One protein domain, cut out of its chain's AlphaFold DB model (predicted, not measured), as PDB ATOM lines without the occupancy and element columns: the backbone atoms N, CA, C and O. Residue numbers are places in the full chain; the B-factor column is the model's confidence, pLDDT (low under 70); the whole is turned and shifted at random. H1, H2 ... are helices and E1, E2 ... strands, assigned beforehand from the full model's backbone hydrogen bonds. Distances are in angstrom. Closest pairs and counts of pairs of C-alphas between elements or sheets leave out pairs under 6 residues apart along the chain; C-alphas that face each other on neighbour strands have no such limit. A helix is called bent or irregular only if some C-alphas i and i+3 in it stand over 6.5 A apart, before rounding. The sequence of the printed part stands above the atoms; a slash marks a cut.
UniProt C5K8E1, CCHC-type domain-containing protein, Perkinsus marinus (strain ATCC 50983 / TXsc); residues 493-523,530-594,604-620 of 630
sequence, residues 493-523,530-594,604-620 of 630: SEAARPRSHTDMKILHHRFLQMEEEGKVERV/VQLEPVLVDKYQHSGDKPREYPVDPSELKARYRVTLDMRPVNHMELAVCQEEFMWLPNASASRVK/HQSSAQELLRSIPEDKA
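AT A GLANCE: This is residues 493 to 523, 530 to 594 and 604 to 620 of the 630 residues of the protein "CCHC-type domain-containing protein" of Perkinsus marinus (strain ATCC 50983 / TXsc) (UniProt C5K8E1). Two separate two-stranded ribbons stand toward opposite ends of a long, loose model: E1 and E2, with H1 packed on them by its residues 503 to 514, and the hairpin E3 and E4. The short helices H3 and H4 sit between the two ribbons, H2 is beside H1, and H5 lies near E3. The printed part has 113 residues, with five named helices and four named strands in the order H1, E1, H2, E2, H3, E3, E4, H4, H5; both sheets are antiparallel and the class is mixed, helices and strands. The whole is loose, with a radius of gyration of the C-alphas of 19.0 A, and elongated, spanning 59 by 32 by 24 A.

HOW THE PARTS SIT: H1, residues 501 to 516, comes closest to E2, residues 561 to 565, at the C-alphas of Leu 507 and Val 563, 7.2 A apart. E2 is the antiparallel neighbour of E1, residues 534 to 538, at 149 degrees; N 535 and O 564 are within hydrogen-bond range at 2.8 A. H1, with residues 506 to 510 alone, only just touches H2, residues 554 to 560, with 3 pairs of C-alphas within 8 A, the closest those of Arg 510 and Lys 558, 7.2 A. Their lines are only just about perpendicular, at 70.2 degrees. H3, residues 568 to 571, touches H4, residues 588 to 592, the closest C-alphas being those of Pro 569 and Ala 588, 5.4 A. E3, residues 574 to 578, and E4, residues 581 to 585, form a hairpin, antiparallel at 142 degrees, with N 576 and O 583 at 2.8 A. H5, residues 608 to 613, touches no helix; its Leu 611 has its C-alpha 7.4 A from that of Leu 575 in E3, their closest pair. Every O i to N i+4 pair is within hydrogen-bond range in H1 and H5, but 1 of 3 in H2 and 0 of 1 in H4, where O i to N i+3 gives 1 of 4 and 1 of 2; H3 is too short for an i+4 pair.

IN THESE COORDINATES: H1 begins at C-alpha 501 (255.551, 142.857, 229.851) and is 23.0 A long. E1 measures 12.9 A, H2 10.3 A, E2 13.6 A, and E3 and E4 12.6 A each. H2 is only just irregular, C-alphas 555 and 558 being 6.51 A apart. H5 ends at C-alpha 613 (279.613, 171.323, 205.331).

THE WHOLE: The C-alphas farthest apart, of Asp 553 and Asp 618, are 59.7 A apart. Residues 524 to 529 and 595 to 603 are not printed; the gaps are 11.5 A and 15.2 A. The link E1 to H2 is long. Mean pLDDT of the printed part is 73.1; 46 residues are under 70, among them 604 to 620.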
ATOM      1  N   SER A 493     273.509 156.298 223.851       73.94
ATOM      2  CA  SER A 493     272.517 155.346 224.336       73.94
ATOM      3  C   SER A 493     271.120 155.900 224.094       73.94
ATOM      4  O   SER A 493     270.787 157.009 224.524       73.94
ATOM      5  N   GLU A 494     270.320 155.153 223.339       77.19
ATOM      6  CA  GLU A 494     268.933 155.494 223.069       77.19
ATOM      7  C   GLU A 494     268.088 155.347 224.343       77.19
ATOM      8  O   GLU A 494     268.248 154.408 225.121       77.19
ATOM      9  N   ALA A 495     267.155 156.275 224.562       73.31
ATOM     10  CA  ALA A 495     266.262 156.201 225.710       73.31
ATOM     11  C   ALA A 495     265.397 154.931 225.658       73.31
ATOM     12  O   ALA A 495     264.770 154.638 224.634       73.31
ATOM     13  N   ALA A 496     265.305 154.235 226.796       76.75
ATOM     14  CA  ALA A 496     264.507 153.025 226.938       76.75
ATOM     15  C   ALA A 496     263.067 153.246 226.452       76.75
ATOM     16  O   ALA A 496     262.361 154.164 226.885       76.75
ATOM     17  N   ARG A 497     262.616 152.382 225.543       81.12
ATOM     18  CA  ARG A 497     261.264 152.472 224.987       81.12
ATOM     19  C   ARG A 497     260.256 151.920 226.003       81.12
ATOM     20  O   ARG A 497     260.500 150.850 226.565       81.12
ATOM     21  N   PRO A 498     259.105 152.582 226.227       80.38
ATOM     22  CA  PRO A 498     258.055 152.018 227.066       80.38
ATOM     23  C   PRO A 498     257.509 150.750 226.398       80.38
ATOM     24  O   PRO A 498     257.021 150.798 225.268       80.38
ATOM     25  N   ARG A 499     257.617 149.605 227.080       84.75
ATOM     26  CA  ARG A 499     257.199 148.291 226.570       84.75
ATOM     27  C   ARG A 499     256.250 147.605 227.539       84.75
ATOM     28  O   ARG A 499     256.386 147.739 228.754       84.75
ATOM     29  N   SER A 500     255.312 146.831 226.997       88.19
ATOM     30  CA  SER A 500     254.509 145.927 227.816       88.19
ATOM     31  C   SER A 500     255.351 144.740 228.297       88.19
ATOM     32  O   SER A 500     256.362 144.378 227.691       88.19
ATOM     33  N   HIS A 501     254.913 144.086 229.371       89.19
ATOM     34  CA  HIS A 501     255.551 142.857 229.851       89.19
ATOM     35  C   HIS A 501     255.550 141.744 228.788       89.19
ATOM     36  O   HIS A 501     256.523 141.001 228.659       89.19
ATOM     37  N   THR A 502     254.494 141.679 227.975       88.81
ATOM     38  CA  THR A 502     254.385 140.773 226.826       88.81
ATOM     39  C   THR A 502     255.457 141.066 225.775       88.81
ATOM     40  O   THR A 502     256.159 140.150 225.351       88.81
ATOM     41  N   ASP A 503     255.660 142.336 225.409       90.25
ATOM     42  CA  ASP A 503     256.686 142.733 224.433       90.25
ATOM     43  C   ASP A 503     258.098 142.392 224.907       90.25
ATOM     44  O   ASP A 503     258.917 141.931 224.115       90.25
ATOM     45  N   MET A 504     258.382 142.597 226.198       90.81
ATOM     46  CA  MET A 504     259.681 142.256 226.784       90.81
ATOM     47  C   MET A 504     259.958 140.752 226.698       90.81
ATOM     48  O   MET A 504     261.054 140.354 226.309       90.81
ATOM     49  N   LYS A 505     258.955 139.913 226.988       92.94
ATOM     50  CA  LYS A 505     259.075 138.451 226.873       92.94
ATOM     51  C   LYS A 505     259.274 137.986 225.429       92.94
ATOM     52  O   LYS A 505     260.121 137.129 225.181       92.94
ATOM     53  N   ILE A 506     258.540 138.570 224.478       92.62
ATOM     54  CA  ILE A 506     258.693 138.273 223.046       92.62
ATOM     55  C   ILE A 506     260.091 138.668 222.561       92.62
ATOM     56  O   ILE A 506     260.755 137.868 221.904       92.62
ATOM     57  N   LEU A 507     260.549 139.881 222.892       93.06
ATOM     58  CA  LEU A 507     261.878 140.365 222.520       93.06
ATOM     59  C   LEU A 507     262.975 139.468 223.085       93.06
ATOM     60  O   LEU A 507     263.842 139.044 222.329       93.06
ATOM     61  N   HIS A 508     262.908 139.139 224.376       92.50
ATOM     62  CA  HIS A 508     263.880 138.260 225.018       92.50
ATOM     63  C   HIS A 508     263.957 136.894 224.321       92.50
ATOM     64  O   HIS A 508     265.040 136.451 223.952       92.50
ATOM     65  N   HIS A 509     262.811 136.262 224.048       93.12
ATOM     66  CA  HIS A 509     262.774 134.972 223.356       93.12
ATOM     67  C   HIS A 509     263.306 135.077 221.912       93.12
ATOM     68  O   HIS A 509     264.060 134.217 221.461       93.12
ATOM     69  N   ARG A 510     262.995 136.165 221.193       92.62
ATOM     70  CA  ARG A 510     263.549 136.413 219.853       92.62
ATOM     71  C   ARG A 510     265.056 136.659 219.868       92.62
ATOM     72  O   ARG A 510     265.710 136.233 218.922       92.62
ATOM     73  N   PHE A 511     265.598 137.313 220.893       93.38
ATOM     74  CA  PHE A 511     267.043 137.499 221.032       93.38
ATOM     75  C   PHE A 511     267.767 136.182 221.297       93.38
ATOM     76  O   PHE A 511     268.749 135.930 220.615       93.38
ATOM     77  N   LEU A 512     267.245 135.319 222.179       92.88
ATOM     78  CA  LEU A 512     267.797 133.972 222.389       92.88
ATOM     79  C   LEU A 512     267.824 133.168 221.082       92.88
ATOM     80  O   LEU A 512     268.851 132.618 220.709       92.88
ATOM     81  N   GLN A 513     266.728 133.193 220.319       91.62
ATOM     82  CA  GLN A 513     266.681 132.525 219.018       91.62
ATOM     83  C   GLN A 513     267.658 133.145 218.001       91.62
ATOM     84  O   GLN A 513     268.216 132.446 217.164       91.62
ATOM     85  N   MET A 514     267.858 134.467 218.022       91.88
ATOM     86  CA  MET A 514     268.826 135.134 217.142       91.88
ATOM     87  C   MET A 514     270.277 134.848 217.548       91.88
ATOM     88  O   MET A 514     271.133 134.819 216.667       91.88
ATOM     89  N   GLU A 515     270.537 134.640 218.838       94.31
ATOM     90  CA  GLU A 515     271.828 134.216 219.392       94.31
ATOM     91  C   GLU A 515     272.147 132.780 218.945       94.31
ATOM     92  O   GLU A 515     273.209 132.543 218.376       94.31
ATOM     93  N   GLU A 516     271.190 131.853 219.061       93.12
ATOM     94  CA  GLU A 516     271.306 130.481 218.533       93.12
ATOM     95  C   GLU A 516     271.511 130.443 217.007       93.12
ATOM     96  O   GLU A 516     272.264 129.620 216.492       93.12
ATOM     97  N   GLU A 517     270.869 131.356 216.267       91.81
ATOM     98  CA  GLU A 517     271.050 131.518 214.816       91.81
ATOM     99  C   GLU A 517     272.383 132.204 214.434       91.81
ATOM    100  O   GLU A 517     272.640 132.385 213.242       91.81
ATOM    101  N   GLY A 518     273.200 132.640 215.403       92.69
ATOM    102  CA  GLY A 518     274.465 133.343 215.160       92.69
ATOM    103  C   GLY A 518     274.305 134.737 214.540       92.69
ATOM    104  O   GLY A 518     275.207 135.232 213.870       92.69
ATOM    105  N   LYS A 519     273.137 135.371 214.703       89.19
ATOM    106  CA  LYS A 519     272.834 136.708 214.152       89.19
ATOM    107  C   LYS A 519     273.155 137.846 215.105       89.19
ATOM    108  O   LYS A 519     273.231 138.992 214.670       89.19
ATOM    109  N   VAL A 520     273.238 137.540 216.393       91.75
ATOM    110  CA  VAL A 520     273.592 138.473 217.461       91.75
ATOM    111  C   VAL A 520     274.504 137.759 218.442       91.75
ATOM    112  O   VAL A 520     274.446 136.539 218.570       91.75
ATOM    113  N   GLU A 521     275.302 138.534 219.158       91.75
ATOM    114  CA  GLU A 521     276.156 138.057 220.238       91.75
ATOM    115  C   GLU A 521     275.947 138.922 221.483       91.75
ATOM    116  O   GLU A 521     275.421 140.038 221.410       91.75
ATOM    117  N   ARG A 522     276.341 138.401 222.645       89.81
ATOM    118  CA  ARG A 522     276.304 139.159 223.896       89.81
ATOM    119  C   ARG A 522     277.553 140.011 224.008       89.81
ATOM    120  O   ARG A 522     278.658 139.485 224.026       89.81
ATOM    121  N   VAL A 523     277.348 141.311 224.175       85.25
ATOM    122  CA  VAL A 523     278.422 142.286 224.368       85.25
ATOM    123  C   VAL A 523     278.227 142.973 225.724       85.25
ATOM    124  O   VAL A 523     277.098 143.356 226.053       85.25
ATOM    125  N   VAL A 530     277.723 152.502 220.723       79.75
ATOM    126  CA  VAL A 530     276.357 152.902 220.365       79.75
ATOM    127  C   VAL A 530     275.382 151.843 220.863       79.75
ATOM    128  O   VAL A 530     275.477 150.675 220.490       79.75
ATOM    129  N   GLN A 531     274.421 152.262 221.677       82.31
ATOM    130  CA  GLN A 531     273.368 151.423 222.236       82.31
ATOM    131  C   GLN A 531     272.023 151.894 221.679       82.31
ATOM    132  O   GLN A 531     271.620 153.039 221.882       82.31
ATOM    133  N   LEU A 532     271.345 151.011 220.949       85.25
ATOM    134  CA  LEU A 532     270.047 151.280 220.332       85.25
ATOM    135  C   LEU A 532     268.983 150.362 220.919       85.25
ATOM    136  O   LEU A 532     269.230 149.184 221.185       85.25
ATOM    137  N   GLU A 533     267.775 150.891 221.067       86.19
ATOM    138  CA  GLU A 533     266.655 150.145 221.613       86.19
ATOM    139  C   GLU A 533     265.947 149.346 220.507       86.19
ATOM    140  O   GLU A 533     265.513 149.912 219.497       86.19
ATOM    141  N   PRO A 534     265.743 148.029 220.685       89.81
ATOM    142  CA  PRO A 534     265.114 147.206 219.665       89.81
ATOM    143  C   PRO A 534     263.650 147.575 219.428       89.81
ATOM    144  O   PRO A 534     262.853 147.790 220.349       89.81
ATOM    145  N   VAL A 535     263.275 147.581 218.157       87.62
ATOM    146  CA  VAL A 535     261.913 147.792 217.680       87.62
ATOM    147  C   VAL A 535     261.289 146.434 217.380       87.62
ATOM    148  O   VAL A 535     261.756 145.698 216.508       87.62
ATOM    149  N   LEU A 536     260.219 146.113 218.109       89.50
ATOM    150  CA  LEU A 536     259.413 144.918 217.885       89.50
ATOM    151  C   LEU A 536     258.316 145.213 216.859       89.50
ATOM    152  O   LEU A 536     257.417 146.023 217.108       89.50
ATOM    153  N   VAL A 537     258.381 144.522 215.727       87.44
ATOM    154  CA  VAL A 537     257.395 144.587 214.648       87.44
ATOM    155  C   VAL A 537     256.562 143.308 214.668       87.44
ATOM    156  O   VAL A 537     257.109 142.212 214.544       87.44
ATOM    157  N   ASP A 538     255.244 143.448 214.795       88.19
ATOM    158  CA  ASP A 538     254.298 142.345 214.617       88.19
ATOM    159  C   ASP A 538     253.817 142.345 213.162       88.19
ATOM    160  O   ASP A 538     253.158 143.283 212.709       88.19
ATOM    161  N   LYS A 539     254.180 141.304 212.406       85.25
ATOM    162  CA  LYS A 539     253.817 141.178 210.989       85.25
ATOM    163  C   LYS A 539     252.316 140.978 210.792       85.25
ATOM    164  O   LYS A 539     251.824 141.209 209.692       85.25
ATOM    165  N   TYR A 540     251.593 140.554 211.826       81.75
ATOM    166  CA  TYR A 540     250.157 140.291 211.766       81.75
ATOM    167  C   TYR A 540     249.318 141.478 212.247       81.75
ATOM    168  O   TYR A 540     248.096 141.425 212.166       81.75
ATOM    169  N   GLN A 541     249.946 142.582 212.668       70.50
ATOM    170  CA  GLN A 541     249.248 143.775 213.157       70.50
ATOM    171  C   GLN A 541     248.363 144.445 212.088       70.50
ATOM    172  O   GLN A 541     247.389 145.110 212.418       70.50
ATOM    173  N   HIS A 542     248.656 144.239 210.801       63.16
ATOM    174  CA  HIS A 542     247.812 144.710 209.695       63.16
ATOM    175  C   HIS A 542     246.692 143.726 209.311       63.16
ATOM    176  O   HIS A 542     245.793 144.083 208.556       63.16
ATOM    177  N   SER A 543     246.715 142.508 209.858       56.78
ATOM    178  CA  SER A 543     245.799 141.409 209.545       56.78
ATOM    179  C   SER A 543     244.776 141.218 210.673       56.78
ATOM    180  O   SER A 543     244.698 140.152 211.282       56.78
ATOM    181  N   GLY A 544     244.003 142.270 210.962       53.78
ATOM    182  CA  GLY A 544     242.864 142.217 211.885       53.78
ATOM    183  C   GLY A 544     243.223 142.332 213.367       53.78
ATOM    184  O   GLY A 544     242.902 141.423 214.120       53.78
ATOM    185  N   ASP A 545     243.888 143.427 213.759       58.69
ATOM    186  CA  ASP A 545     243.978 143.995 215.124       58.69
ATOM    187  C   ASP A 545     244.094 142.991 216.293       58.69
ATOM    188  O   ASP A 545     243.572 143.197 217.391       58.69
ATOM    189  N   LYS A 546     244.798 141.872 216.079       66.31
ATOM    190  CA  LYS A 546     245.045 140.897 217.140       66.31
ATOM    191  C   LYS A 546     246.088 141.468 218.099       66.31
ATOM    192  O   LYS A 546     247.165 141.873 217.648       66.31
ATOM    193  N   PRO A 547     245.821 141.477 219.416       79.44
ATOM    194  CA  PRO A 547     246.821 141.879 220.387       79.44
ATOM    195  C   PRO A 547     248.028 140.940 220.318       79.44
ATOM    196  O   PRO A 547     247.929 139.776 219.917       79.44
ATOM    197  N   ARG A 548     249.195 141.454 220.711       86.19
ATOM    198  CA  ARG A 548     250.402 140.635 220.844       86.19
ATOM    199  C   ARG A 548     250.181 139.618 221.955       86.19
ATOM    200  O   ARG A 548     249.790 139.976 223.064       86.19
ATOM    201  N   GLU A 549     250.454 138.364 221.646       84.25
ATOM    202  CA  GLU A 549     250.251 137.234 222.547       84.25
ATOM    203  C   GLU A 549     251.595 136.617 222.922       84.25
ATOM    204  O   GLU A 549     252.542 136.624 222.130       84.25
ATOM    205  N   TYR A 550     251.662 136.106 224.149       85.00
ATOM    206  CA  TYR A 550     252.757 135.308 224.687       85.00
ATOM    207  C   TYR A 550     252.203 134.425 225.824       85.00
ATOM    208  O   TYR A 550     251.429 134.948 226.632       85.00
ATOM    209  N   PRO A 551     252.607 133.147 225.966       79.25
ATOM    210  CA  PRO A 551     253.623 132.432 225.186       79.25
ATOM    211  C   PRO A 551     253.160 132.107 223.760       79.25
ATOM    212  O   PRO A 551     251.969 131.991 223.499       79.25
ATOM    213  N   VAL A 552     254.116 131.994 222.841       82.19
ATOM    214  CA  VAL A 552     253.898 131.610 221.436       82.19
ATOM    215  C   VAL A 552     254.802 130.428 221.135       82.19
ATOM    216  O   VAL A 552     255.904 130.354 221.688       82.19
ATOM    217  N   ASP A 553     254.341 129.529 220.273       83.88
ATOM    218  CA  ASP A 553     255.152 128.410 219.811       83.88
ATOM    219  C   ASP A 553     256.469 128.917 219.172       83.88
ATOM    220  O   ASP A 553     256.445 129.898 218.415       83.88
ATOM    221  N   PRO A 554     257.632 128.297 219.456       78.06
ATOM    222  CA  PRO A 554     258.919 128.726 218.901       78.06
ATOM    223  C   PRO A 554     258.946 128.823 217.366       78.06
ATOM    224  O   PRO A 554     259.647 129.679 216.814       78.06
ATOM    225  N   SER A 555     258.168 127.986 216.667       77.75
ATOM    226  CA  SER A 555     258.060 128.013 215.203       77.75
ATOM    227  C   SER A 555     257.273 129.230 214.692       77.75
ATOM    228  O   SER A 555     257.627 129.823 213.668       77.75
ATOM    229  N   GLU A 556     256.274 129.686 215.450       83.62
ATOM    230  CA  GLU A 556     255.448 130.851 215.120       83.62
ATOM    231  C   GLU A 556     256.076 132.180 215.561       83.62
ATOM    232  O   GLU A 556     255.803 133.230 214.969       83.62
ATOM    233  N   LEU A 557     256.968 132.159 216.555       86.19
ATOM    234  CA  LEU A 557     257.602 133.354 217.112       86.19
ATOM    235  C   LEU A 557     258.338 134.179 216.040       86.19
ATOM    236  O   LEU A 557     258.134 135.389 215.933       86.19
ATOM    237  N   LYS A 558     259.167 133.529 215.210       85.88
ATOM    238  CA  LYS A 558     259.894 134.162 214.089       85.88
ATOM    239  C   LYS A 558     258.977 134.516 212.915       85.88
ATOM    240  O   LYS A 558     259.229 135.485 212.182       85.88
ATOM    241  N   ALA A 559     257.927 133.719 212.714       86.19
ATOM    242  CA  ALA A 559     256.947 133.935 211.660       86.19
ATOM    243  C   ALA A 559     256.172 135.236 211.912       86.19
ATOM    244  O   ALA A 559     256.119 136.081 211.017       86.19
ATOM    245  N   ARG A 560     255.701 135.451 213.146       88.06
ATOM    246  CA  ARG A 560     254.900 136.614 213.550       88.06
ATOM    247  C   ARG A 560     255.737 137.839 213.920       88.06
ATOM    248  O   ARG A 560     255.453 138.933 213.434       88.06
ATOM    249  N   TYR A 561     256.791 137.687 214.722       91.00
ATOM    250  CA  TYR A 561     257.520 138.825 215.288       91.00
ATOM    251  C   TYR A 561     258.898 139.034 214.654       91.00
ATOM    252  O   TYR A 561     259.736 138.133 214.587       91.00
ATOM    253  N   ARG A 562     259.161 140.269 214.215       89.25
ATOM    254  CA  ARG A 562     260.461 140.716 213.705       89.25
ATOM    255  C   ARG A 562     261.076 141.723 214.673       89.25
ATOM    256  O   ARG A 562     260.413 142.664 215.091       89.25
ATOM    257  N   VAL A 563     262.358 141.543 214.974       90.38
ATOM    258  CA  VAL A 563     263.160 142.506 215.740       90.38
ATOM    259  C   VAL A 563     263.992 143.323 214.757       90.38
ATOM    260  O   VAL A 563     264.607 142.757 213.854       90.38
ATOM    261  N   THR A 564     263.971 144.645 214.894       87.81
ATOM    262  CA  THR A 564     264.736 145.592 214.065       87.81
ATOM    263  C   THR A 564     265.390 146.661 214.935       87.81
ATOM    264  O   THR A 564     264.918 146.909 216.039       87.81
ATOM    265  N   LEU A 565     266.428 147.326 214.430       84.19
ATOM    266  CA  LEU A 565     267.034 148.499 215.067       84.19
ATOM    267  C   LEU A 565     266.716 149.761 214.265       84.19
ATOM    268  O   LEU A 565     266.690 149.735 213.033       84.19
ATOM    269  N   ASP A 566     266.487 150.864 214.967       78.75
ATOM    270  CA  ASP A 566     266.322 152.177 214.354       78.75
ATOM    271  C   ASP A 566     267.682 152.866 214.216       78.75
ATOM    272  O   ASP A 566     268.149 153.549 215.121       78.75
ATOM    273  N   MET A 567     268.334 152.681 213.068       75.12
ATOM    274  CA  MET A 567     269.678 153.219 212.813       75.12
ATOM    275  C   MET A 567     269.689 154.715 212.457       75.12
ATOM    276  O   MET A 567     270.748 155.259 212.151       75.12
ATOM    277  N   ARG A 568     268.543 155.412 212.468       70.31
ATOM    278  CA  ARG A 568     268.476 156.840 212.096       70.31
ATOM    279  C   ARG A 568     269.420 157.740 212.911       70.31
ATOM    280  O   ARG A 568     270.069 158.572 212.283       70.31
ATOM    281  N   PRO A 569     269.582 157.575 214.239       65.75
ATOM    282  CA  PRO A 569     270.542 158.370 215.014       65.75
ATOM    283  C   PRO A 569     271.998 158.202 214.554       65.75
ATOM    284  O   PRO A 569     272.780 159.142 214.640       65.75
ATOM    285  N   VAL A 570     272.345 157.021 214.031       70.19
ATOM    286  CA  VAL A 570     273.686 156.699 213.511       70.19
ATOM    287  C   VAL A 570     273.854 157.190 212.071       70.19
ATOM    288  O   VAL A 570     274.906 157.694 211.697       70.19
ATOM    289  N   ASN A 571     272.808 157.098 211.252       67.25
ATOM    290  CA  ASN A 571     272.864 157.538 209.854       67.25
ATOM    291  C   ASN A 571     272.958 159.065 209.709       67.25
ATOM    292  O   ASN A 571     273.439 159.548 208.690       67.25
ATOM    293  N   HIS A 572     272.513 159.809 210.722       64.62
ATOM    294  CA  HIS A 572     272.534 161.271 210.759       64.62
ATOM    295  C   HIS A 572     273.548 161.805 211.779       64.62
ATOM    296  O   HIS A 572     273.266 162.776 212.473       64.62
ATOM    297  N   MET A 573     274.708 161.154 211.908       67.38
ATOM    298  CA  MET A 573     275.776 161.650 212.776       67.38
ATOM    299  C   MET A 573     276.294 163.014 212.305       67.38
ATOM    300  O   MET A 573     276.476 163.254 211.110       67.38
ATOM    301  N   GLU A 574     276.552 163.893 213.265       66.38
ATOM    302  CA  GLU A 574     277.098 165.231 213.056       66.38
ATOM    303  C   GLU A 574     278.558 165.262 213.497       66.38
ATOM    304  O   GLU A 574     278.919 164.673 214.512       66.38
ATOM    305  N   LEU A 575     279.414 165.934 212.734       65.19
ATOM    306  CA  LEU A 575     280.815 166.081 213.097       65.19
ATOM    307  C   LEU A 575     280.968 167.242 214.087       65.19
ATOM    308  O   LEU A 575     280.528 168.357 213.817       65.19
ATOM    309  N   ALA A 576     281.620 166.994 215.217       63.94
ATOM    310  CA  ALA A 576     281.965 168.004 216.206       63.94
ATOM    311  C   ALA A 576     283.461 167.986 216.513       63.94
ATOM    312  O   ALA A 576     284.163 167.023 216.212       63.94
ATOM    313  N   VAL A 577     283.944 169.065 217.130       59.28
ATOM    314  CA  VAL A 577     285.331 169.188 217.589       59.28
ATOM    315  C   VAL A 577     285.332 169.202 219.111       59.28
ATOM    316  O   VAL A 577     284.653 170.020 219.731       59.28
ATOM    317  N   CYS A 578     286.094 168.304 219.720       53.72
ATOM    318  CA  CYS A 578     286.255 168.215 221.162       53.72
ATOM    319  C   CYS A 578     287.741 168.084 221.486       53.72
ATOM    320  O   CYS A 578     288.378 167.150 221.020       53.72
ATOM    321  N   GLN A 579     288.280 169.006 222.291       57.84
ATOM    322  CA  GLN A 579     289.694 168.994 222.701       57.84
ATOM    323  C   GLN A 579     290.667 168.842 221.515       57.84
ATOM    324  O   GLN A 579     291.614 168.075 221.593       57.84
ATOM    325  N   GLU A 580     290.411 169.573 220.422       60.50
ATOM    326  CA  GLU A 580     291.225 169.573 219.189       60.50
ATOM    327  C   GLU A 580     291.119 168.315 218.306       60.50
ATOM    328  O   GLU A 580     291.692 168.289 217.219       60.50
ATOM    329  N   GLU A 581     290.305 167.326 218.683       59.00
ATOM    330  CA  GLU A 581     290.018 166.149 217.859       59.00
ATOM    331  C   GLU A 581     288.590 166.174 217.297       59.00
ATOM    332  O   GLU A 581     287.655 166.711 217.904       59.00
ATOM    333  N   PHE A 582     288.406 165.583 216.115       67.31
ATOM    334  CA  PHE A 582     287.078 165.392 215.543       67.31
ATOM    335  C   PHE A 582     286.377 164.196 216.189       67.31
ATOM    336  O   PHE A 582     286.972 163.138 216.389       67.31
ATOM    337  N   MET A 583     285.082 164.350 216.451       66.94
ATOM    338  CA  MET A 583     284.210 163.283 216.931       66.94
ATOM    339  C   MET A 583     282.859 163.299 216.222       66.94
ATOM    340  O   MET A 583     282.299 164.359 215.946       66.94
ATOM    341  N   TRP A 584     282.303 162.116 215.977       72.06
ATOM    342  CA  TRP A 584     280.954 161.937 215.455       72.06
ATOM    343  C   TRP A 584     279.929 161.913 216.586       72.06
ATOM    344  O   TRP A 584     280.025 161.110 217.511       72.06
ATOM    345  N   LEU A 585     278.920 162.771 216.491       66.38
ATOM    346  CA  LEU A 585     277.808 162.885 217.423       66.38
ATOM    347  C   LEU A 585     276.551 162.250 216.820       66.38
ATOM    348  O   LEU A 585     276.031 162.763 215.828       66.38
ATOM    349  N   PRO A 586     276.006 161.171 217.402       65.75
ATOM    350  CA  PRO A 586     274.718 160.631 216.979       65.75
ATOM    351  C   PRO A 586     273.582 161.636 217.192       65.75
ATOM    352  O   PRO A 586     273.369 162.140 218.298       65.75
ATOM    353  N   ASN A 587     272.822 161.931 216.135       63.59
ATOM    354  CA  ASN A 587     271.736 162.903 216.207       63.59
ATOM    355  C   ASN A 587     270.480 162.252 216.806       63.59
ATOM    356  O   ASN A 587     269.665 161.631 216.116       63.59
ATOM    357  N   ALA A 588     270.292 162.436 218.115       49.75
ATOM    358  CA  ALA A 588     269.134 161.931 218.851       49.75
ATOM    359  C   ALA A 588     267.781 162.427 218.290       49.75
ATOM    360  O   ALA A 588     266.759 161.750 218.434       49.75
ATOM    361  N   SER A 589     267.767 163.583 217.615       48.66
ATOM    362  CA  SER A 589     266.574 164.202 217.026       48.66
ATOM    363  C   SER A 589     266.179 163.589 215.673       48.66
ATOM    364  O   SER A 589     265.027 163.730 215.260       48.66
ATOM    365  N   ALA A 590     267.074 162.848 215.008       49.97
ATOM    366  CA  ALA A 590     266.809 162.211 213.712       49.97
ATOM    367  C   ALA A 590     265.706 161.134 213.773       49.97
ATOM    368  O   ALA A 590     264.974 160.909 212.808       49.97
ATOM    369  N   SER A 591     265.519 160.514 214.941       43.03
ATOM    370  CA  SER A 591     264.438 159.554 215.213       43.03
ATOM    371  C   SER A 591     263.025 160.171 215.108       43.03
ATOM    372  O   SER A 591     262.051 159.448 214.865       43.03
ATOM    373  N   ARG A 592     262.906 161.507 215.239       40.62
ATOM    374  CA  ARG A 592     261.645 162.279 215.212       40.62
ATOM    375  C   ARG A 592     261.256 162.795 213.821       40.62
ATOM    376  O   ARG A 592     260.143 163.297 213.653       40.62
ATOM    377  N   VAL A 593     262.125 162.657 212.818       40.34
ATOM    378  CA  VAL A 593     261.821 163.031 211.429       40.34
ATOM    379  C   VAL A 593     260.867 161.987 210.836       40.34
ATOM    380  O   VAL A 593     261.187 160.795 210.789       40.34
ATOM    381  N   LYS A 594     259.662 162.414 210.424       35.44
ATOM    382  CA  LYS A 594     258.695 161.533 209.746       35.44
ATOM    383  C   LYS A 594     259.237 161.127 208.375       35.44
ATOM    384  O   LYS A 594     259.761 161.956 207.639       35.44
ATOM    385  N   HIS A 604     270.311 156.782 202.844       39.41
ATOM    386  CA  HIS A 604     271.436 157.592 202.409       39.41
ATOM    387  C   HIS A 604     272.303 157.893 203.629       39.41
ATOM    388  O   HIS A 604     271.825 158.426 204.627       39.41
ATOM    389  N   GLN A 605     273.582 157.528 203.547       41.28
ATOM    390  CA  GLN A 605     274.607 158.268 204.272       41.28
ATOM    391  C   GLN A 605     274.542 159.724 203.804       41.28
ATOM    392  O   GLN A 605     274.342 159.970 202.609       41.28
ATOM    393  N   SER A 606     274.718 160.671 204.728       45.75
ATOM    394  CA  SER A 606     274.966 162.078 204.403       45.75
ATOM    395  C   SER A 606     275.972 162.155 203.255       45.75
ATOM    396  O   SER A 606     277.011 161.488 203.280       45.75
ATOM    397  N   SER A 607     275.655 162.915 202.210       50.69
ATOM    398  CA  SER A 607     276.542 163.017 201.050       50.69
ATOM    399  C   SER A 607     277.915 163.547 201.484       50.69
ATOM    400  O   SER A 607     278.013 164.340 202.421       50.69
ATOM    401  N   ALA A 608     278.995 163.172 200.788       51.44
ATOM    402  CA  ALA A 608     280.339 163.680 201.102       51.44
ATOM    403  C   ALA A 608     280.380 165.223 201.171       51.44
ATOM    404  O   ALA A 608     281.137 165.804 201.941       51.44
ATOM    405  N   GLN A 609     279.511 165.891 200.408       51.44
ATOM    406  CA  GLN A 609     279.351 167.339 200.433       51.44
ATOM    407  C   GLN A 609     278.674 167.858 201.715       51.44
ATOM    408  O   GLN A 609     279.032 168.932 202.187       51.44
ATOM    409  N   GLU A 610     277.714 167.133 202.289       51.78
ATOM    410  CA  GLU A 610     277.088 167.471 203.577       51.78
ATOM    411  C   GLU A 610     278.035 167.247 204.752       51.78
ATOM    412  O   GLU A 610     278.085 168.086 205.646       51.78
ATOM    413  N   LEU A 611     278.854 166.192 204.710       55.31
ATOM    414  CA  LEU A 611     279.882 165.961 205.727       55.31
ATOM    415  C   LEU A 611     280.925 167.085 205.734       55.31
ATOM    416  O   LEU A 611     281.238 167.625 206.792       55.31
ATOM    417  N   LEU A 612     281.384 167.529 204.560       55.56
ATOM    418  CA  LEU A 612     282.294 168.677 204.453       55.56
ATOM    419  C   LEU A 612     281.673 169.987 204.956       55.56
ATOM    420  O   LEU A 612     282.383 170.830 205.494       55.56
ATOM    421  N   ARG A 613     280.354 170.159 204.809       52.47
ATOM    422  CA  ARG A 613     279.613 171.323 205.331       52.47
ATOM    423  C   ARG A 613     279.411 171.287 206.848       52.47
ATOM    424  O   ARG A 613     279.056 172.317 207.410       52.47
ATOM    425  N   SER A 614     279.582 170.126 207.483       52.03
ATOM    426  CA  SER A 614     279.472 169.957 208.940       52.03
ATOM    427  C   SER A 614     280.762 170.302 209.694       52.03
ATOM    428  O   SER A 614     280.738 170.418 210.913       52.03
ATOM    429  N   ILE A 615     281.875 170.518 208.981       56.50
ATOM    430  CA  ILE A 615     283.134 170.983 209.574       56.50
ATOM    431  C   ILE A 615     282.963 172.453 210.015       56.50
ATOM    432  O   ILE A 615     282.559 173.273 209.187       56.50
ATOM    433  N   PRO A 616     283.282 172.817 211.274       52.28
ATOM    434  CA  PRO A 616     283.197 174.199 211.753       52.28
ATOM    435  C   PRO A 616     284.026 175.182 210.906       52.28
ATOM    436  O   PRO A 616     285.193 174.922 210.605       52.28
ATOM    437  N   GLU A 617     283.429 176.316 210.514       48.16
ATOM    438  CA  GLU A 617     284.030 177.301 209.590       48.16
ATOM    439  C   GLU A 617     285.353 177.893 210.110       48.16
ATOM    440  O   GLU A 617     286.260 178.162 209.328       48.16
ATOM    441  N   ASP A 618     285.500 178.037 211.426       48.56
ATOM    442  CA  ASP A 618     286.707 178.525 212.107       48.56
ATOM    443  C   ASP A 618     287.875 177.522 212.078       48.56
ATOM    444  O   ASP A 618     289.021 177.884 212.348       48.56
ATOM    445  N   LYS A 619     287.593 176.263 211.730       48.62
ATOM    446  CA  LYS A 619     288.576 175.177 211.581       48.62
ATOM    447  C   LYS A 619     288.749 174.736 210.124       48.62
ATOM    448  O   LYS A 619     289.710 174.052 209.785       48.62
ATOM    449  N   ALA A 620     287.847 175.152 209.241       47.34
ATOM    450  CA  ALA A 620     287.868 174.841 207.822       47.34
ATOM    451  C   ALA A 620     288.743 175.843 207.044       47.34
ATOM    452  O   ALA A 620     288.244 176.803 206.463       47.34
TER     453      ALA A 620